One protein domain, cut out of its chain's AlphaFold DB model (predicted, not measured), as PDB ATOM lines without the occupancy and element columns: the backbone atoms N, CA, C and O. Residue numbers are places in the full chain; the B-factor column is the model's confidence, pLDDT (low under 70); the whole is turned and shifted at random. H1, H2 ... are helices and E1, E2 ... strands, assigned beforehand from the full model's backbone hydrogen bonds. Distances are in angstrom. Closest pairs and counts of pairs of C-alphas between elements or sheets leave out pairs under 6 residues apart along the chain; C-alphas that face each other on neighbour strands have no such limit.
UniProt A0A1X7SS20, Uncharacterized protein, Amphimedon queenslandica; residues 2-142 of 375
ATOM      1  N   GLU A   2     246.554 129.199 140.085       42.38
ATOM      2  CA  GLU A   2     246.039 127.813 140.032       42.38
ATOM      3  C   GLU A   2     247.016 126.775 140.606       42.38
ATOM      4  O   GLU A   2     246.609 125.926 141.387       42.38
ATOM      5  N   HIS A   3     248.319 126.901 140.330       48.19
ATOM      6  CA  HIS A   3     249.340 126.000 140.883       48.19
ATOM      7  C   HIS A   3     249.375 125.971 142.424       48.19
ATOM      8  O   HIS A   3     249.511 124.903 143.004       48.19
ATOM      9  N   ILE A   4     249.200 127.122 143.089       53.41
ATOM     10  CA  ILE A   4     249.212 127.231 144.562       53.41
ATOM     11  C   ILE A   4     247.967 126.556 145.151       53.41
ATOM     12  O   ILE A   4     248.042 125.843 146.145       53.41
ATOM     13  N   ILE A   5     246.818 126.747 144.499       54.47
ATOM     14  CA  ILE A   5     245.542 126.150 144.905       54.47
ATOM     15  C   ILE A   5     245.586 124.618 144.758       54.47
ATOM     16  O   ILE A   5     245.124 123.893 145.637       54.47
ATOM     17  N   ILE A   6     246.176 124.124 143.665       54.81
ATOM     18  CA  ILE A   6     246.362 122.690 143.407       54.81
ATOM     19  C   ILE A   6     247.343 122.069 144.416       54.81
ATOM     20  O   ILE A   6     247.152 120.929 144.836       54.81
ATOM     21  N   GLU A   7     248.378 122.801 144.822       55.19
ATOM     22  CA  GLU A   7     249.369 122.352 145.804       55.19
ATOM     23  C   GLU A   7     248.779 122.248 147.224       55.19
ATOM     24  O   GLU A   7     248.934 121.211 147.872       55.19
ATOM     25  N   ASP A   8     247.996 123.245 147.660       51.91
ATOM     26  CA  ASP A   8     247.223 123.205 148.916       51.91
ATOM     27  C   ASP A   8     246.267 121.987 148.945       51.91
ATOM     28  O   ASP A   8     246.211 121.223 149.917       51.91
ATOM     29  N   ALA A   9     245.560 121.742 147.835       53.25
ATOM     30  CA  ALA A   9     244.619 120.632 147.713       53.25
ATOM     31  C   ALA A   9     245.294 119.249 147.760       53.25
ATOM     32  O   ALA A   9     244.780 118.341 148.417       53.25
ATOM     33  N   LYS A  10     246.465 119.085 147.125       50.78
ATOM     34  CA  LYS A  10     247.236 117.825 147.151       50.78
ATOM     35  C   LYS A  10     247.727 117.469 148.555       50.78
ATOM     36  O   LYS A  10     247.663 116.304 148.941       50.78
ATOM     37  N   ASN A  11     248.139 118.460 149.343       48.84
ATOM     38  CA  ASN A  11     248.620 118.254 150.714       48.84
ATOM     39  C   ASN A  11     247.507 117.834 151.699       48.84
ATOM     40  O   ASN A  11     247.789 117.291 152.765       48.84
ATOM     41  N   SER A  12     246.239 118.036 151.335       50.81
ATOM     42  CA  SER A  12     245.076 117.773 152.196       50.81
ATOM     43  C   SER A  12     244.549 116.344 152.149       50.81
ATOM     44  O   SER A  12     243.824 115.931 153.054       50.81
ATOM     45  N   TYR A  13     244.911 115.581 151.116       48.12
ATOM     46  CA  TYR A  13     244.387 114.233 150.868       48.12
ATOM     47  C   TYR A  13     244.856 113.190 151.907       48.12
ATOM     48  O   TYR A  13     244.409 112.049 151.889       48.12
ATOM     49  N   LEU A  14     245.756 113.565 152.823       45.97
ATOM     50  CA  LEU A  14     246.520 112.628 153.653       45.97
ATOM     51  C   LEU A  14     246.065 112.489 155.119       45.97
ATOM     52  O   LEU A  14     246.692 111.722 155.845       45.97
ATOM     53  N   ILE A  15     245.022 113.189 155.602       47.97
ATOM     54  CA  ILE A  15     244.842 113.349 157.070       47.97
ATOM     55  C   ILE A  15     243.550 112.759 157.681       47.97
ATOM     56  O   ILE A  15     243.509 112.571 158.896       47.97
ATOM     57  N   PHE A  16     242.510 112.370 156.932       47.25
ATOM     58  CA  PHE A  16     241.222 112.017 157.569       47.25
ATOM     59  C   PHE A  16     240.647 110.650 157.156       47.25
ATOM     60  O   PHE A  16     240.394 110.402 155.983       47.25
ATOM     61  N   LYS A  17     240.413 109.769 158.146       45.38
ATOM     62  CA  LYS A  17     239.704 108.485 157.990       45.38
ATOM     63  C   LYS A  17     238.179 108.687 157.911       45.38
ATOM     64  O   LYS A  17     237.589 109.241 158.834       45.38
ATOM     65  N   GLU A  18     237.630 108.205 156.795       51.44
ATOM     66  CA  GLU A  18     236.279 107.716 156.453       51.44
ATOM     67  C   GLU A  18     235.093 108.094 157.362       51.44
ATOM     68  O   GLU A  18     234.666 107.341 158.234       51.44
ATOM     69  N   ASP A  19     234.495 109.242 157.047       57.31
ATOM     70  CA  ASP A  19     233.057 109.501 157.160       57.31
ATOM     71  C   ASP A  19     232.597 109.891 155.742       57.31
ATOM     72  O   ASP A  19     233.313 110.631 155.060       57.31
ATOM     73  N   SER A  20     231.453 109.384 155.271       63.31
ATOM     74  CA  SER A  20     230.947 109.616 153.902       63.31
ATOM     75  C   SER A  20     230.920 111.107 153.538       63.31
ATOM     76  O   SER A  20     231.356 111.503 152.459       63.31
ATOM     77  N   THR A  21     230.555 111.951 154.506       61.28
ATOM     78  CA  THR A  21     230.547 113.413 154.373       61.28
ATOM     79  C   THR A  21     231.940 114.007 154.160       61.28
ATOM     80  O   THR A  21     232.099 114.930 153.367       61.28
ATOM     81  N   VAL A  22     232.971 113.477 154.823       64.06
ATOM     82  CA  VAL A  22     234.368 113.915 154.667       64.06
ATOM     83  C   VAL A  22     234.913 113.471 153.315       64.06
ATOM     84  O   VAL A  22     235.591 114.250 152.643       64.06
ATOM     85  N   THR A  23     234.592 112.249 152.891       64.62
ATOM     86  CA  THR A  23     234.994 111.720 151.585       64.62
ATOM     87  C   THR A  23     234.362 112.524 150.451       64.62
ATOM     88  O   THR A  23     235.078 112.920 149.534       64.62
ATOM     89  N   ASP A  24     233.072 112.848 150.538       69.56
ATOM     90  CA  ASP A  24     232.378 113.641 149.521       69.56
ATOM     91  C   ASP A  24     232.812 115.109 149.531       69.56
ATOM     92  O   ASP A  24     233.035 115.687 148.470       69.56
ATOM     93  N   PHE A  25     233.038 115.701 150.707       71.06
ATOM     94  CA  PHE A  25     233.552 117.068 150.821       71.06
ATOM     95  C   PHE A  25     234.970 117.190 150.251       71.06
ATOM     96  O   PHE A  25     235.277 118.145 149.538       71.06
ATOM     97  N   THR A  26     235.834 116.205 150.519       66.06
ATOM     98  CA  THR A  26     237.199 116.166 149.969       66.06
ATOM     99  C   THR A  26     237.172 115.920 148.469       66.06
ATOM    100  O   THR A  26     237.881 116.601 147.732       66.06
ATOM    101  N   LYS A  27     236.328 114.989 148.002       67.62
ATOM    102  CA  LYS A  27     236.149 114.727 146.573       67.62
ATOM    103  C   LYS A  27     235.690 115.978 145.858       67.62
ATOM    104  O   LYS A  27     236.381 116.339 144.921       67.62
ATOM    105  N   ARG A  28     234.635 116.661 146.324       65.75
ATOM    106  CA  ARG A  28     234.110 117.906 145.729       65.75
ATOM    107  C   ARG A  28     235.072 119.103 145.858       65.75
ATOM    108  O   ARG A  28     235.047 120.037 145.056       65.75
ATOM    109  N   GLY A  29     235.935 119.085 146.873       57.97
ATOM    110  CA  GLY A  29     236.973 120.091 147.090       57.97
ATOM    111  C   GLY A  29     238.252 119.865 146.285       57.97
ATOM    112  O   GLY A  29     239.051 120.788 146.145       57.97
ATOM    113  N   SER A  30     238.474 118.649 145.781       60.00
ATOM    114  CA  SER A  30     239.696 118.291 145.063       60.00
ATOM    115  C   SER A  30     239.668 118.834 143.633       60.00
ATOM    116  O   SER A  30     238.738 118.589 142.869       60.00
ATOM    117  N   PHE A  31     240.716 119.555 143.236       57.97
ATOM    118  CA  PHE A  31     240.874 120.081 141.871       57.97
ATOM    119  C   PHE A  31     241.239 118.992 140.843       57.97
ATOM    120  O   PHE A  31     241.565 119.318 139.704       57.97
ATOM    121  N   THR A  32     241.268 117.718 141.251       51.34
ATOM    122  CA  THR A  32     241.918 116.631 140.509       51.34
ATOM    123  C   THR A  32     240.980 115.757 139.691       51.34
ATOM    124  O   THR A  32     241.446 115.232 138.695       51.34
ATOM    125  N   ASP A  33     239.699 115.624 140.042       49.19
ATOM    126  CA  ASP A  33     238.714 114.951 139.184       49.19
ATOM    127  C   ASP A  33     237.295 115.470 139.487       49.19
ATOM    128  O   ASP A  33     236.922 115.667 140.641       49.19
ATOM    129  N   ALA A  34     236.511 115.717 138.434       42.03
ATOM    130  CA  ALA A  34     235.084 116.087 138.440       42.03
ATOM    131  C   ALA A  34     234.623 117.434 139.068       42.03
ATOM    132  O   ALA A  34     233.442 117.748 138.943       42.03
ATOM    133  N   ASN A  35     235.490 118.296 139.626       50.91
ATOM    134  CA  ASN A  35     235.070 119.616 140.156       50.91
ATOM    135  C   ASN A  35     235.346 120.792 139.230       50.91
ATOM    136  O   ASN A  35     236.218 121.630 139.477       50.91
ATOM    137  N   GLN A  36     234.516 120.905 138.198       62.53
ATOM    138  CA  GLN A  36     234.412 122.141 137.432       62.53
ATOM    139  C   GLN A  36     233.902 123.297 138.304       62.53
ATOM    140  O   GLN A  36     234.373 124.407 138.121       62.53
ATOM    141  N   SER A  37     233.035 123.072 139.294       67.56
ATOM    142  CA  SER A  37     232.308 124.151 139.983       67.56
ATOM    143  C   SER A  37     233.195 125.216 140.647       67.56
ATOM    144  O   SER A  37     232.942 126.403 140.464       67.56
ATOM    145  N   LEU A  38     234.268 124.850 141.366       70.88
ATOM    146  CA  LEU A  38     235.173 125.839 141.988       70.88
ATOM    147  C   LEU A  38     236.062 126.560 140.964       70.88
ATOM    148  O   LEU A  38     236.337 127.749 141.117       70.88
ATOM    149  N   LEU A  39     236.484 125.872 139.901       72.12
ATOM    150  CA  LEU A  39     237.229 126.487 138.799       72.12
ATOM    151  C   LEU A  39     236.331 127.431 137.983       72.12
ATOM    152  O   LEU A  39     236.712 128.569 137.721       72.12
ATOM    153  N   VAL A  40     235.111 126.997 137.670       74.38
ATOM    154  CA  VAL A  40     234.038 127.765 137.024       74.38
ATOM    155  C   VAL A  40     233.679 128.992 137.866       74.38
ATOM    156  O   VAL A  40     233.534 130.087 137.318       74.38
ATOM    157  N   LEU A  41     233.635 128.852 139.197       78.19
ATOM    158  CA  LEU A  41     233.462 129.966 140.129       78.19
ATOM    159  C   LEU A  41     234.599 130.989 139.982       78.19
ATOM    160  O   LEU A  41     234.330 132.151 139.689       78.19
ATOM    161  N   ILE A  42     235.867 130.575 140.096       74.12
ATOM    162  CA  ILE A  42     237.041 131.468 139.962       74.12
ATOM    163  C   ILE A  42     237.092 132.157 138.580       74.12
ATOM    164  O   ILE A  42     237.504 133.321 138.454       74.12
ATOM    165  N   GLN A  43     236.667 131.451 137.532       76.56
ATOM    166  CA  GLN A  43     236.586 131.972 136.168       76.56
ATOM    167  C   GLN A  43     235.442 132.980 135.979       76.56
ATOM    168  O   GLN A  43     235.456 133.727 135.005       76.56
ATOM    169  N   GLY A  44     234.503 133.074 136.925       69.50
ATOM    170  CA  GLY A  44     233.328 133.945 136.828       69.50
ATOM    171  C   GLY A  44     232.209 133.365 135.972       69.50
ATOM    172  O   GLY A  44     231.284 134.084 135.616       69.50
ATOM    173  N   LEU A  45     232.277 132.074 135.653       71.94
ATOM    174  CA  LEU A  45     231.294 131.352 134.847       71.94
ATOM    175  C   LEU A  45     230.279 130.596 135.719       71.94
ATOM    176  O   LEU A  45     229.591 129.701 135.234       71.94
ATOM    177  N   GLY A  46     230.203 130.946 137.009       69.25
ATOM    178  CA  GLY A  46     229.322 130.319 137.989       69.25
ATOM    179  C   GLY A  46     227.887 130.181 137.482       69.25
ATOM    180  O   GLY A  46     227.269 131.142 137.023       69.25
ATOM    181  N   ASN A  47     227.371 128.963 137.577       73.94
ATOM    182  CA  ASN A  47     226.031 128.585 137.145       73.94
ATOM    183  C   ASN A  47     225.200 128.083 138.338       73.94
ATOM    184  O   ASN A  47     225.642 128.131 139.487       73.94
ATOM    185  N   ILE A  48     223.992 127.591 138.060       73.69
ATOM    186  CA  ILE A  48     223.091 127.037 139.081       73.69
ATOM    187  C   ILE A  48     223.761 125.876 139.834       73.69
ATOM    188  O   ILE A  48     223.732 125.862 141.059       73.69
ATOM    189  N   CYS A  49     224.480 124.986 139.143       73.88
ATOM    190  CA  CYS A  49     225.206 123.884 139.786       73.88
ATOM    191  C   CYS A  49     226.273 124.389 140.776       73.88
ATOM    192  O   CYS A  49     226.428 123.855 141.869       73.88
ATOM    193  N   THR A  50     226.976 125.473 140.428       76.31
ATOM    194  CA  THR A  50     227.961 126.108 141.321       76.31
ATOM    195  C   THR A  50     227.291 126.684 142.572       76.31
ATOM    196  O   THR A  50     227.843 126.619 143.672       76.31
ATOM    197  N   LEU A  51     226.090 127.248 142.416       76.88
ATOM    198  CA  LEU A  51     225.292 127.771 143.521       76.88
ATOM    199  C   LEU A  51     224.816 126.644 144.455       76.88
ATOM    200  O   LEU A  51     224.893 126.790 145.677       76.88
ATOM    201  N   GLU A  52     224.359 125.528 143.887       79.31
ATOM    202  CA  GLU A  52     223.934 124.334 144.624       79.31
ATOM    203  C   GLU A  52     225.090 123.694 145.393       79.31
ATOM    204  O   GLU A  52     224.931 123.373 146.571       79.31
ATOM    205  N   ASP A  53     226.277 123.599 144.790       79.19
ATOM    206  CA  ASP A  53     227.469 123.098 145.475       79.19
ATOM    207  C   ASP A  53     227.849 123.984 146.670       79.19
ATOM    208  O   ASP A  53     228.105 123.478 147.763       79.19
ATOM    209  N   LEU A  54     227.820 125.315 146.513       79.00
ATOM    210  CA  LEU A  54     228.046 126.246 147.628       79.00
ATOM    211  C   LEU A  54     226.984 126.104 148.730       79.00
ATOM    212  O   LEU A  54     227.316 126.211 149.914       79.00
ATOM    213  N   LYS A  55     225.720 125.845 148.365       80.81
ATOM    214  CA  LYS A  55     224.640 125.565 149.328       80.81
ATOM    215  C   LYS A  55     224.935 124.270 150.089       80.81
ATOM    216  O   LYS A  55     224.908 124.283 151.320       80.81
ATOM    217  N   TRP A  56     225.293 123.199 149.382       83.00
ATOM    218  CA  TRP A  56     225.634 121.909 149.977       83.00
ATOM    219  C   TRP A  56     226.821 122.019 150.940       83.00
ATOM    220  O   TRP A  56     226.732 121.558 152.076       83.00
ATOM    221  N   TYR A  57     227.892 122.709 150.537       80.00
ATOM    222  CA  TYR A  57     229.050 122.944 151.399       80.00
ATOM    223  C   TYR A  57     228.687 123.672 152.696       80.00
ATOM    224  O   TYR A  57     229.166 123.298 153.770       80.00
ATOM    225  N   GLY A  58     227.830 124.694 152.602       78.75
ATOM    226  CA  GLY A  58     227.323 125.417 153.765       78.75
ATOM    227  C   GLY A  58     226.542 124.507 154.715       78.75
ATOM    228  O   GLY A  58     226.816 124.509 155.915       78.75
ATOM    229  N   CYS A  59     225.626 123.692 154.183       80.38
ATOM    230  CA  CYS A  59     224.832 122.750 154.975       80.38
ATOM    231  C   CYS A  59     225.707 121.677 155.640       80.38
ATOM    232  O   CYS A  59     225.603 121.458 156.847       80.38
ATOM    233  N   ALA A  60     226.625 121.066 154.887       78.69
ATOM    234  CA  ALA A  60     227.527 120.036 155.397       78.69
ATOM    235  C   ALA A  60     228.419 120.561 156.535       78.69
ATOM    236  O   ALA A  60     228.710 119.834 157.487       78.69
ATOM    237  N   MET A  61     228.831 121.833 156.471       79.00
ATOM    238  CA  MET A  61     229.697 122.457 157.472       79.00
ATOM    239  C   MET A  61     228.995 122.730 158.805       79.00
ATOM    240  O   MET A  61     229.676 122.996 159.794       79.00
ATOM    241  N   VAL A  62     227.671 122.652 158.884       81.62
ATOM    242  CA  VAL A  62     226.910 123.040 160.073       81.62
ATOM    243  C   VAL A  62     226.412 121.814 160.847       81.62
ATOM    244  O   VAL A  62     226.159 120.738 160.304       81.62
ATOM    245  N   LYS A  63     226.291 121.958 162.168       77.44
ATOM    246  CA  LYS A  63     225.435 121.115 163.009       77.44
ATOM    247  C   LYS A  63     224.434 121.994 163.764       77.44
ATOM    248  O   LYS A  63     224.765 123.125 164.131       77.44
ATOM    249  N   LYS A  64     223.231 121.469 164.000       69.19
ATOM    250  CA  LYS A  64     222.219 122.109 164.846       69.19
ATOM    251  C   LYS A  64     222.514 121.753 166.304       69.19
ATOM    252  O   LYS A  64     222.610 120.576 166.635       69.19
ATOM    253  N   ASP A  65     222.709 122.758 167.148       56.25
ATOM    254  CA  ASP A  65     223.034 122.602 168.568       56.25
ATOM    255  C   ASP A  65     222.138 123.549 169.374       56.25
ATOM    256  O   ASP A  65     222.359 124.756 169.347       56.25
ATOM    257  N   ASN A  66     221.075 123.035 170.005       45.97
ATOM    258  CA  ASN A  66     220.125 123.818 170.815       45.97
ATOM    259  C   ASN A  66     219.698 125.153 170.164       45.97
ATOM    260  O   ASN A  66     219.897 126.221 170.733       45.97
ATOM    261  N   MET A  67     219.140 125.089 168.948       51.47
ATOM    262  CA  MET A  67     218.759 126.237 168.094       51.47
ATOM    263  C   MET A  67     219.916 127.050 167.482       51.47
ATOM    264  O   MET A  67     219.672 127.857 166.585       51.47
ATOM    265  N   ASN A  68     221.170 126.783 167.853       55.06
ATOM    266  CA  ASN A  68     222.345 127.451 167.300       55.06
ATOM    267  C   ASN A  68     222.999 126.639 166.175       55.06
ATOM    268  O   ASN A  68     223.267 125.442 166.289       55.06
ATOM    269  N   ILE A  69     223.297 127.324 165.072       65.50
ATOM    270  CA  ILE A  69     224.071 126.798 163.944       65.50
ATOM    271  C   ILE A  69     225.560 126.918 164.284       65.50
ATOM    272  O   ILE A  69     226.133 128.011 164.260       65.50
ATOM    273  N   VAL A  70     226.195 125.785 164.598       73.19
ATOM    274  CA  VAL A  70     227.620 125.729 164.951       73.19
ATOM    275  C   VAL A  70     228.408 125.032 163.837       73.19
ATOM    276  O   VAL A  70     228.069 123.904 163.469       73.19
ATOM    277  N   PRO A  71     229.485 125.647 163.316       80.50
ATOM    278  CA  PRO A  71     230.348 124.992 162.345       80.50
ATOM    279  C   PRO A  71     231.045 123.744 162.909       80.50
ATOM    280  O   PRO A  71     231.583 123.734 164.021       80.50
ATOM    281  N   ARG A  72     231.097 122.680 162.110       80.50
ATOM    282  CA  ARG A  72     231.848 121.455 162.388       80.50
ATOM    283  C   ARG A  72     233.338 121.737 162.182       80.50
ATOM    284  O   ARG A  72     233.813 121.800 161.049       80.50
ATOM    285  N   ARG A  73     234.101 121.837 163.278       80.12
ATOM    286  CA  ARG A  73     235.549 122.161 163.257       80.12
ATOM    287  C   ARG A  73     236.369 121.328 162.268       80.12
ATOM    288  O   ARG A  73     237.248 121.862 161.603       80.12
ATOM    289  N   ARG A  74     236.083 120.025 162.155       77.00
ATOM    290  CA  ARG A  74     236.788 119.130 161.217       77.00
ATOM    291  C   ARG A  74     236.587 119.554 159.760       77.00
ATOM    292  O   ARG A  74     237.553 119.606 159.011       77.00
ATOM    293  N   ILE A  75     235.361 119.916 159.387       80.31
ATOM    294  CA  ILE A  75     235.022 120.336 158.023       80.31
ATOM    295  C   ILE A  75     235.571 121.739 157.739       80.31
ATOM    296  O   ILE A  75     236.058 121.986 156.642       80.31
ATOM    297  N   GLN A  76     235.583 122.642 158.728       84.62
ATOM    298  CA  GLN A  76     236.252 123.946 158.586       84.62
ATOM    299  C   GLN A  76     237.744 123.787 158.277       84.62
ATOM    300  O   GLN A  76     238.265 124.471 157.399       84.62
ATOM    301  N   MET A  77     238.430 122.880 158.982       81.31
ATOM    302  CA  MET A  77     239.841 122.599 158.719       81.31
ATOM    303  C   MET A  77     240.048 121.963 157.349       81.31
ATOM    304  O   MET A  77     240.958 122.374 156.640       81.31
ATOM    305  N   LEU A  78     239.177 121.035 156.951       79.50
ATOM    306  CA  LEU A  78     239.225 120.427 155.626       79.50
ATOM    307  C   LEU A  78     239.068 121.479 154.521       79.50
ATOM    308  O   LEU A  78     239.899 121.533 153.628       79.50
ATOM    309  N   ALA A  79     238.074 122.367 154.620       81.94
ATOM    310  CA  ALA A  79     237.866 123.456 153.662       81.94
ATOM    311  C   ALA A  79     239.051 124.430 153.598       81.94
ATOM    312  O   ALA A  79     239.362 124.979 152.538       81.94
ATOM    313  N   TYR A  80     239.704 124.656 154.740       82.31
ATOM    314  CA  TYR A  80     240.890 125.495 154.820       82.31
ATOM    315  C   TYR A  80     242.086 124.864 154.104       82.31
ATOM    316  O   TYR A  80     242.774 125.558 153.357       82.31
ATOM    317  N   THR A  81     242.332 123.569 154.312       78.56
ATOM    318  CA  THR A  81     243.490 122.892 153.727       78.56
ATOM    319  C   THR A  81     243.246 122.515 152.267       78.56
ATOM    320  O   THR A  81     244.146 122.672 151.452       78.56
ATOM    321  N   SER A  82     242.038 122.083 151.889       72.56
ATOM    322  CA  SER A  82     241.737 121.478 150.579       72.56
ATOM    323  C   SER A  82     241.708 122.458 149.397       72.56
ATOM    324  O   SER A  82     241.202 122.121 148.331       72.56
ATOM    325  N   GLY A  83     242.188 123.690 149.574       73.94
ATOM    326  CA  GLY A  83     242.177 124.735 148.549       73.94
ATOM    327  C   GLY A  83     240.814 125.405 148.319       73.94
ATOM    328  O   GLY A  83     240.763 126.409 147.610       73.94
ATOM    329  N   ILE A  84     239.729 124.938 148.960       82.69
ATOM    330  CA  ILE A  84     238.390 125.560 148.877       82.69
ATOM    331  C   ILE A  84     238.434 126.990 149.418       82.69
ATOM    332  O   ILE A  84     237.986 127.920 148.751       82.69
ATOM    333  N   PHE A  85     239.020 127.191 150.602       87.44
ATOM    334  CA  PHE A  85     239.207 128.527 151.169       87.44
ATOM    335  C   PHE A  85     239.970 129.448 150.206       87.44
ATOM    336  O   PHE A  85     239.546 130.576 149.959       87.44
ATOM    337  N   SER A  86     241.078 128.963 149.640       85.62
ATOM    338  CA  SER A  86     241.907 129.731 148.705       85.62
ATOM    339  C   SER A  86     241.122 130.102 147.436       85.62
ATOM    340  O   SER A  86     241.176 131.252 147.002       85.62
ATOM    341  N   ALA A  87     240.329 129.175 146.889       84.12
ATOM    342  CA  ALA A  87     239.443 129.421 145.750       84.12
ATOM    343  C   ALA A  87     238.379 130.485 146.048       84.12
ATOM    344  O   ALA A  87     238.202 131.419 145.263       84.12
ATOM    345  N   LEU A  88     237.713 130.382 147.202       88.50
ATOM    346  CA  LEU A  88     236.714 131.356 147.637       88.50
ATOM    347  C   LEU A  88     237.328 132.740 147.822       88.50
ATOM    348  O   LEU A  88     236.760 133.708 147.334       88.50
ATOM    349  N   MET A  89     238.497 132.838 148.465       91.19
ATOM    350  CA  MET A  89     239.193 134.115 148.645       91.19
ATOM    351  C   MET A  89     239.537 134.769 147.306       91.19
ATOM    352  O   MET A  89     239.282 135.959 147.128       91.19
ATOM    353  N   VAL A  90     240.062 134.007 146.341       88.12
ATOM    354  CA  VAL A  90     240.352 134.526 144.994       88.12
ATOM    355  C   VAL A  90     239.075 135.015 144.312       88.12
ATOM    356  O   VAL A  90     239.073 136.105 143.739       88.12
ATOM    357  N   TYR A  91     237.992 134.241 144.395       88.50
ATOM    358  CA  TYR A  91     236.707 134.621 143.821       88.50
ATOM    359  C   TYR A  91     236.168 135.913 144.452       88.50
ATOM    360  O   TYR A  91     235.961 136.897 143.744       88.50
ATOM    361  N   VAL A  92     236.008 135.968 145.777       90.62
ATOM    362  CA  VAL A  92     235.420 137.151 146.420       90.62
ATOM    363  C   VAL A  92     236.278 138.395 146.216       90.62
ATOM    364  O   VAL A  92     235.731 139.460 145.955       90.62
ATOM    365  N   LEU A  93     237.610 138.292 146.237       89.50
ATOM    366  CA  LEU A  93     238.488 139.443 145.996       89.50
ATOM    367  C   LEU A  93     238.393 139.958 144.557       89.50
ATOM    368  O   LEU A  93     238.433 141.166 144.336       89.50
ATOM    369  N   LYS A  94     238.241 139.059 143.580       86.50
ATOM    370  CA  LYS A  94     238.132 139.418 142.163       86.50
ATOM    371  C   LYS A  94     236.770 140.024 141.817       86.50
ATOM    372  O   LYS A  94     236.717 140.989 141.062       86.50
ATOM    373  N   PHE A  95     235.688 139.466 142.357       85.62
ATOM    374  CA  PHE A  95     234.321 139.818 141.960       85.62
ATOM    375  C   PHE A  95     233.617 140.785 142.929       85.62
ATOM    376  O   PHE A  95     232.602 141.356 142.565       85.62
ATOM    377  N   SER A  96     234.146 141.062 144.125       84.31
ATOM    378  CA  SER A  96     233.561 142.091 145.016       84.31
ATOM    379  C   SER A  96     233.847 143.529 144.569       84.31
ATOM    380  O   SER A  96     233.114 144.449 144.928       84.31
ATOM    381  N   GLN A  97     234.895 143.741 143.769       85.00
ATOM    382  CA  GLN A  97     235.331 145.072 143.323       85.00
ATOM    383  C   GLN A  97     234.608 145.555 142.052       85.00
ATOM    384  O   GLN A  97     234.686 146.734 141.704       85.00
ATOM    385  N   GLY A  98     233.918 144.659 141.340       78.88
ATOM    386  CA  GLY A  98     233.124 145.000 140.158       78.88
ATOM    387  C   GLY A  98     231.742 145.547 140.520       78.88
ATOM    388  O   GLY A  98     231.266 145.356 141.637       78.88
ATOM    389  N   VAL A  99     231.092 146.214 139.564       72.75
ATOM    390  CA  VAL A  99     229.669 146.588 139.639       72.75
ATOM    391  C   VAL A  99     228.910 145.646 138.710       72.75
ATOM    392  O   VAL A  99     229.193 145.612 137.513       72.75
ATOM    393  N   TYR A 100     227.981 144.863 139.259       72.44
ATOM    394  CA  TYR A 100     227.210 143.873 138.502       72.44
ATOM    395  C   TYR A 100     225.729 144.228 138.512       72.44
ATOM    396  O   TYR A 100     225.181 144.639 139.532       72.44
ATOM    397  N   HIS A 101     225.062 144.033 137.377       61.47
ATOM    398  CA  HIS A 101     223.613 144.186 137.297       61.47
ATOM    399  C   HIS A 101     222.900 143.000 137.966       61.47
ATOM    400  O   HIS A 101     223.374 141.860 137.893       61.47
ATOM    401  N   ALA A 102     221.724 143.262 138.549       59.59
ATOM    402  CA  ALA A 102     220.879 142.268 139.226       59.59
ATOM    403  C   ALA A 102     220.489 141.068 138.338       59.59
ATOM    404  O   ALA A 102     220.212 139.989 138.845       59.59
ATOM    405  N   ASN A 103     220.542 141.234 137.012       56.19
ATOM    406  CA  ASN A 103     220.227 140.190 136.032       56.19
ATOM    407  C   ASN A 103     221.338 139.132 135.877       56.19
ATOM    408  O   ASN A 103     221.212 138.222 135.060       56.19
ATOM    409  N   THR A 104     222.445 139.259 136.609       71.12
ATOM    410  CA  THR A 104     223.527 138.268 136.622       71.12
ATOM    411  C   THR A 104     223.445 137.414 137.884       71.12
ATOM    412  O   THR A 104     223.097 137.910 138.948       71.12
ATOM    413  N   ASN A 105     223.847 136.141 137.814       76.44
ATOM    414  CA  ASN A 105     223.914 135.269 139.000       76.44
ATOM    415  C   ASN A 105     225.063 135.642 139.965       76.44
ATOM    416  O   ASN A 105     225.206 135.038 141.030       76.44
ATOM    417  N   GLN A 106     225.896 136.628 139.612       79.38
ATOM    418  CA  GLN A 106     227.109 136.983 140.353       79.38
ATOM    419  C   GLN A 106     226.841 137.509 141.772       79.38
ATOM    420  O   GLN A 106     227.507 137.030 142.684       79.38
ATOM    421  N   PRO A 107     225.868 138.406 142.032       81.75
ATOM    422  CA  PRO A 107     225.591 138.869 143.393       81.75
ATOM    423  C   PRO A 107     225.130 137.737 144.322       81.75
ATOM    424  O   PRO A 107     225.540 137.671 145.480       81.75
ATOM    425  N   GLN A 108     224.326 136.797 143.810       82.38
ATOM    426  CA  GLN A 108     223.869 135.638 144.583       82.38
ATOM    427  C   GLN A 108     225.027 134.689 144.921       82.38
ATOM    428  O   GLN A 108     225.164 134.267 146.073       82.38
ATOM    429  N   LEU A 109     225.883 134.390 143.939       85.19
ATOM    430  CA  LEU A 109     227.082 133.571 144.132       85.19
ATOM    431  C   LEU A 109     228.065 134.228 145.102       85.19
ATOM    432  O   LEU A 109     228.571 133.560 146.003       85.19
ATOM    433  N   LEU A 110     228.285 135.537 144.972       87.19
ATOM    434  CA  LEU A 110     229.151 136.312 145.852       87.19
ATOM    435  C   LEU A 110     228.643 136.282 147.299       87.19
ATOM    436  O   LEU A 110     229.403 135.957 148.210       87.19
ATOM    437  N   ASN A 111     227.344 136.509 147.511       86.56
ATOM    438  CA  ASN A 111     226.733 136.430 148.836       86.56
ATOM    439  C   ASN A 111     226.842 135.026 149.449       86.56
ATOM    440  O   ASN A 111     227.129 134.890 150.640       86.56
ATOM    441  N   ARG A 112     226.652 133.962 148.659       85.69
ATOM    442  CA  ARG A 112     226.830 132.578 149.135       85.69
ATOM    443  C   ARG A 112     228.294 132.270 149.454       85.69
ATOM    444  O   ARG A 112     228.562 131.664 150.490       85.69
ATOM    445  N   ALA A 113     229.231 132.734 148.629       88.88
ATOM    446  CA  ALA A 113     230.663 132.580 148.868       88.88
ATOM    447  C   ALA A 113     231.103 133.292 150.158       88.88
ATOM    448  O   ALA A 113     231.803 132.695 150.975       88.88
ATOM    449  N   PHE A 114     230.633 134.522 150.400       89.88
ATOM    450  CA  PHE A 114     230.891 135.237 151.653       89.88
ATOM    451  C   PHE A 114     230.289 134.530 152.867       89.88
ATOM    452  O   PHE A 114     230.988 134.357 153.864       89.88
ATOM    453  N   LYS A 115     229.039 134.055 152.785       86.12
ATOM    454  CA  LYS A 115     228.424 133.256 153.860       86.12
ATOM    455  C   LYS A 115     229.244 132.006 154.170       86.12
ATOM    456  O   LYS A 115     229.446 131.671 155.333       86.12
ATOM    457  N   PHE A 116     229.760 131.332 153.145       87.69
ATOM    458  CA  PHE A 116     230.593 130.157 153.355       87.69
ATOM    459  C   PHE A 116     231.951 130.516 153.983       87.69
ATOM    460  O   PHE A 116     232.376 129.859 154.931       87.69
ATOM    461  N   LEU A 117     232.589 131.611 153.554       90.81
ATOM    462  CA  LEU A 117     233.796 132.131 154.203       90.81
ATOM    463  C   LEU A 117     233.557 132.504 155.671       90.81
ATOM    464  O   LEU A 117     234.397 132.183 156.510       90.81
ATOM    465  N   GLN A 118     232.414 133.113 156.003       90.12
ATOM    466  CA  GLN A 118     232.021 133.395 157.389       90.12
ATOM    467  C   GLN A 118     231.924 132.099 158.208       90.12
ATOM    468  O   GLN A 118     232.489 132.019 159.299       90.12
ATOM    469  N   LEU A 119     231.306 131.043 157.661       86.75
ATOM    470  CA  LEU A 119     231.233 129.732 158.318       86.75
ATOM    471  C   LEU A 119     232.614 129.101 158.528       86.75
ATOM    472  O   LEU A 119     232.853 128.540 159.594       86.75
ATOM    473  N   ILE A 120     233.535 129.210 157.566       88.06
ATOM    474  CA  ILE A 120     234.917 128.712 157.705       88.06
ATOM    475  C   ILE A 120     235.692 129.536 158.753       88.06
ATOM    476  O   ILE A 120     236.496 128.989 159.509       88.06
ATOM    477  N   CYS A 121     235.434 130.844 158.809       89.81
ATOM    478  CA  CYS A 121     236.086 131.819 159.683       89.81
ATOM    479  C   CYS A 121     235.657 131.696 161.155       89.81
ATOM    480  O   CYS A 121     236.485 131.832 162.065       89.81
ATOM    481  N   ARG A 122     234.376 131.410 161.408       86.50
ATOM    482  CA  ARG A 122     233.783 131.417 162.748       86.50
ATOM    483  C   ARG A 122     234.515 130.465 163.700       86.50
ATOM    484  O   ARG A 122     234.542 129.250 163.518       86.50
ATOM    485  N   GLY A 123     235.132 131.035 164.736       81.50
ATOM    486  CA  GLY A 123     235.930 130.300 165.726       81.50
ATOM    487  C   GLY A 123     237.287 129.758 165.241       81.50
ATOM    488  O   GLY A 123     237.988 129.127 166.033       81.50
ATOM    489  N   ASN A 124     237.696 130.014 163.992       85.94
ATOM    490  CA  ASN A 124     238.953 129.522 163.423       85.94
ATOM    491  C   ASN A 124     240.013 130.633 163.324       85.94
ATOM    492  O   ASN A 124     240.024 131.435 162.389       85.94
ATOM    493  N   LYS A 125     240.957 130.657 164.274       88.38
ATOM    494  CA  LYS A 125     242.004 131.694 164.349       88.38
ATOM    495  C   LYS A 125     242.916 131.748 163.114       88.38
ATOM    496  O   LYS A 125     243.313 132.842 162.720       88.38
ATOM    497  N   MET A 126     243.230 130.605 162.496       87.75
ATOM    498  CA  MET A 126     244.109 130.558 161.318       87.75
ATOM    499  C   MET A 126     243.441 131.206 160.105       87.75
ATOM    500  O   MET A 126     244.046 132.031 159.424       87.75
ATOM    501  N   VAL A 127     242.164 130.882 159.883       90.88
ATOM    502  CA  VAL A 127     241.362 131.476 158.806       90.88
ATOM    503  C   VAL A 127     241.212 132.979 159.028       90.88
ATOM    504  O   VAL A 127     241.498 133.746 158.112       90.88
ATOM    505  N   LYS A 128     240.855 133.407 160.250       93.06
ATOM    506  CA  LYS A 128     240.755 134.832 160.614       93.06
ATOM    507  C   LYS A 128     242.035 135.592 160.264       93.06
ATOM    508  O   LYS A 128     241.965 136.625 159.608       93.06
ATOM    509  N   ALA A 129     243.199 135.055 160.633       92.25
ATOM    510  CA  ALA A 129     244.488 135.674 160.330       92.25
ATOM    511  C   ALA A 129     244.776 135.751 158.819       92.25
ATOM    512  O   ALA A 129     245.311 136.755 158.355       92.25
ATOM    513  N   LYS A 130     244.400 134.728 158.038       92.12
ATOM    514  CA  LYS A 130     244.603 134.722 156.580       92.12
ATOM    515  C   LYS A 130     243.679 135.716 155.867       92.12
ATOM    516  O   LYS A 130     244.140 136.422 154.978       92.12
ATOM    517  N   ILE A 131     242.417 135.826 156.292       94.19
ATOM    518  CA  ILE A 131     241.476 136.838 155.775       94.19
ATOM    519  C   ILE A 131     241.921 138.250 156.176       94.19
ATOM    520  O   ILE A 131     241.838 139.167 155.363       94.19
ATOM    521  N   PHE A 132     242.446 138.424 157.393       94.94
ATOM    522  CA  PHE A 132     242.907 139.717 157.905       94.94
ATOM    523  C   PHE A 132     243.951 140.384 156.996       94.94
ATOM    524  O   PHE A 132     243.897 141.587 156.766       94.94
ATOM    525  N   VAL A 133     244.860 139.604 156.404       94.19
ATOM    526  CA  VAL A 133     245.863 140.119 155.451       94.19
ATOM    527  C   VAL A 133     245.219 140.706 154.185       94.19
ATOM    528  O   VAL A 133     245.792 141.586 153.548       94.19
ATOM    529  N   SER A 134     244.018 140.255 153.823       93.62
ATOM    530  CA  SER A 134     243.283 140.705 152.636       93.62
ATOM    531  C   SER A 134     242.331 141.879 152.898       93.62
ATOM    532  O   SER A 134     241.696 142.342 151.951       93.62
ATOM    533  N   ILE A 135     242.236 142.395 154.131       94.31
ATOM    534  CA  ILE A 135     241.327 143.499 154.490       94.31
ATOM    535  C   ILE A 135     241.466 144.715 153.558       94.31
ATOM    536  O   ILE A 135     240.445 145.122 153.006       94.31
ATOM    537  N   PRO A 136     242.671 145.238 153.251       93.00
ATOM    538  CA  PRO A 136     242.797 146.409 152.376       93.00
ATOM    539  C   PRO A 136     242.231 146.200 150.961       93.00
ATOM    540  O   PRO A 136     241.902 147.157 150.262       93.00
ATOM    541  N   GLN A 137     242.143 144.948 150.503       91.19
ATOM    542  CA  GLN A 137     241.538 144.597 149.216       91.19
ATOM    543  C   GLN A 137     240.023 144.397 149.337       91.19
ATOM    544  O   GLN A 137     239.297 144.762 148.417       91.19
ATOM    545  N   LEU A 138     239.551 143.854 150.464       92.62
ATOM    546  CA  LEU A 138     238.126 143.695 150.770       92.62
ATOM    547  C   LEU A 138     237.427 145.044 150.979       92.62
ATOM    548  O   LEU A 138     236.271 145.186 150.605       92.62
ATOM    549  N   LEU A 139     238.128 146.055 151.498       92.00
ATOM    550  CA  LEU A 139     237.587 147.412 151.655       92.00
ATOM    551  C   LEU A 139     237.400 148.160 150.324       92.00
ATOM    552  O   LEU A 139     236.744 149.194 150.288       92.00
ATOM    553  N   LYS A 140     237.902 147.627 149.202       89.56
ATOM    554  CA  LYS A 140     237.650 148.171 147.852       89.56
ATOM    555  C   LYS A 140     236.347 147.643 147.232       89.56
ATOM    556  O   LYS A 140     236.181 147.694 146.012       89.56
ATOM    557  N   VAL A 141     235.459 147.087 148.055       84.94
ATOM    558  CA  VAL A 141     234.202 146.462 147.638       84.94
ATOM    559  C   VAL A 141     233.233 147.469 147.016       84.94
ATOM    560  O   VAL A 141     233.069 148.590 147.493       84.94
ATOM    561  N   ARG A 142     232.569 147.033 145.944       83.19
ATOM    562  CA  ARG A 142     231.453 147.729 145.286       83.19
ATOM    563  C   ARG A 142     230.176 146.888 145.225       83.19
ATOM    564  O   ARG A 142     229.098 147.454 145.127       83.19
TER     565      ARG A 142
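Overview. This is residues 2 to 142 of the 375 residues of an uncharacterized protein of Amphimedon queenslandica (UniProt A0A1X7SS20). A cluster of mostly crossed helices is built on a helical hairpin, H6 and H7, near its middle, with H4 side by side with H7, H3 touching H4 and H6, and H5 at the far end of H7. H1 and H2 pack on H5, H8 and H9 follow H7 along another side, and the small hairpin E1 and E2 lies at the outside. The printed part has 141 residues, with nine named helices and two named strands in the order H1 H2 H3 H4 E1 E2 H5 H6 H7 H8 H9; the sheet E1 - E2 is antiparallel and the class is mostly helix. It is compact, with a radius of gyration of the C-alphas of 14.7 A and spans of 43 by 37 by 29 A.

Along the chain. H1, residues 2 to 12, begins with C-alpha 2 at (246.039, 127.813, 140.032) and is 15.8 A long. H2 is residues 20 to 29, 13.9 A, and H3 residues 36 to 43, 10.1 A. H4, residues 48 to 60, is 18.3 A long. E1, residues 62 to 65, and E2, residues 68 to 71, measure 9.3 A and 9.7 A. H5 is residues 73 to 81, 12.4 A, and H6 residues 84 to 95, 16.4 A. H7, residues 106 to 121, is the longest helix at 21.9 A, from (227.109, 136.983, 140.353) to (236.086, 131.819, 159.683). H8 is residues 125 to 132, 10.3 A, and H9 residues 135 to 138, 4.9 A, ending with C-alpha 138 at (238.126, 143.695, 150.770).

Arrangement. H7 is the hub, touching four helices. With H6 it forms a helical hairpin at a steep tilt of 41 degrees, opposite ways, closest at the C-alphas of Leu 88 and Ala 113, 6.3 A. H4 touches H7 at a shallow tilt of 20 degrees, the same way, closest at the C-alphas of Gly 58 and Phe 116, 5.8 A. H5 touches residues 119 to 121 of H7 alone, closest at the C-alphas of Gln 76 and Ile 120, 5.0 A. H7 and H8 only just touch, only at the corner, with 3 pairs of C-alphas within 8 A, the closest being Cys 121 and Val 127, 5.4 A. H3 touches H6, closest at the C-alphas of Ile 42 and Tyr 91, 5.0 A, and touches residues 49 to 53 of H4 alone, closest at the C-alphas of Ser 37 and Thr 50, 5.0 A. H1 touches H5, closest at the C-alphas of Ser 12 and Thr 81, 5.6 A. H2 and H5 only just touch, with 3 pairs of C-alphas within 8 A, the closest being Val 22 and Ile 75, 7.3 A. H9 is close to H6 but not clearly touching, with the C-alphas of Leu 93 and Leu 138 6.4 A apart. In the hairpin E1 and E2, N 63 and O 70 are within hydrogen-bond range at 2.9 A, as are N 68 and O 65 at 2.8 A. In H1 to H8 every O i to N i+4 pair is within hydrogen-bond range; H9 is too short for such a pair.

Size, cuts and confidence. The C-alphas farthest apart, those of Lys 17 and His 101, are 44.3 A apart. The printed part has no cut, and none of its links is long. The mean pLDDT of the printed part is 74.4, and it is under 70 at residues 2 to 24, 26 to 37, 44, 46, 64 to 69 and 101 to 103.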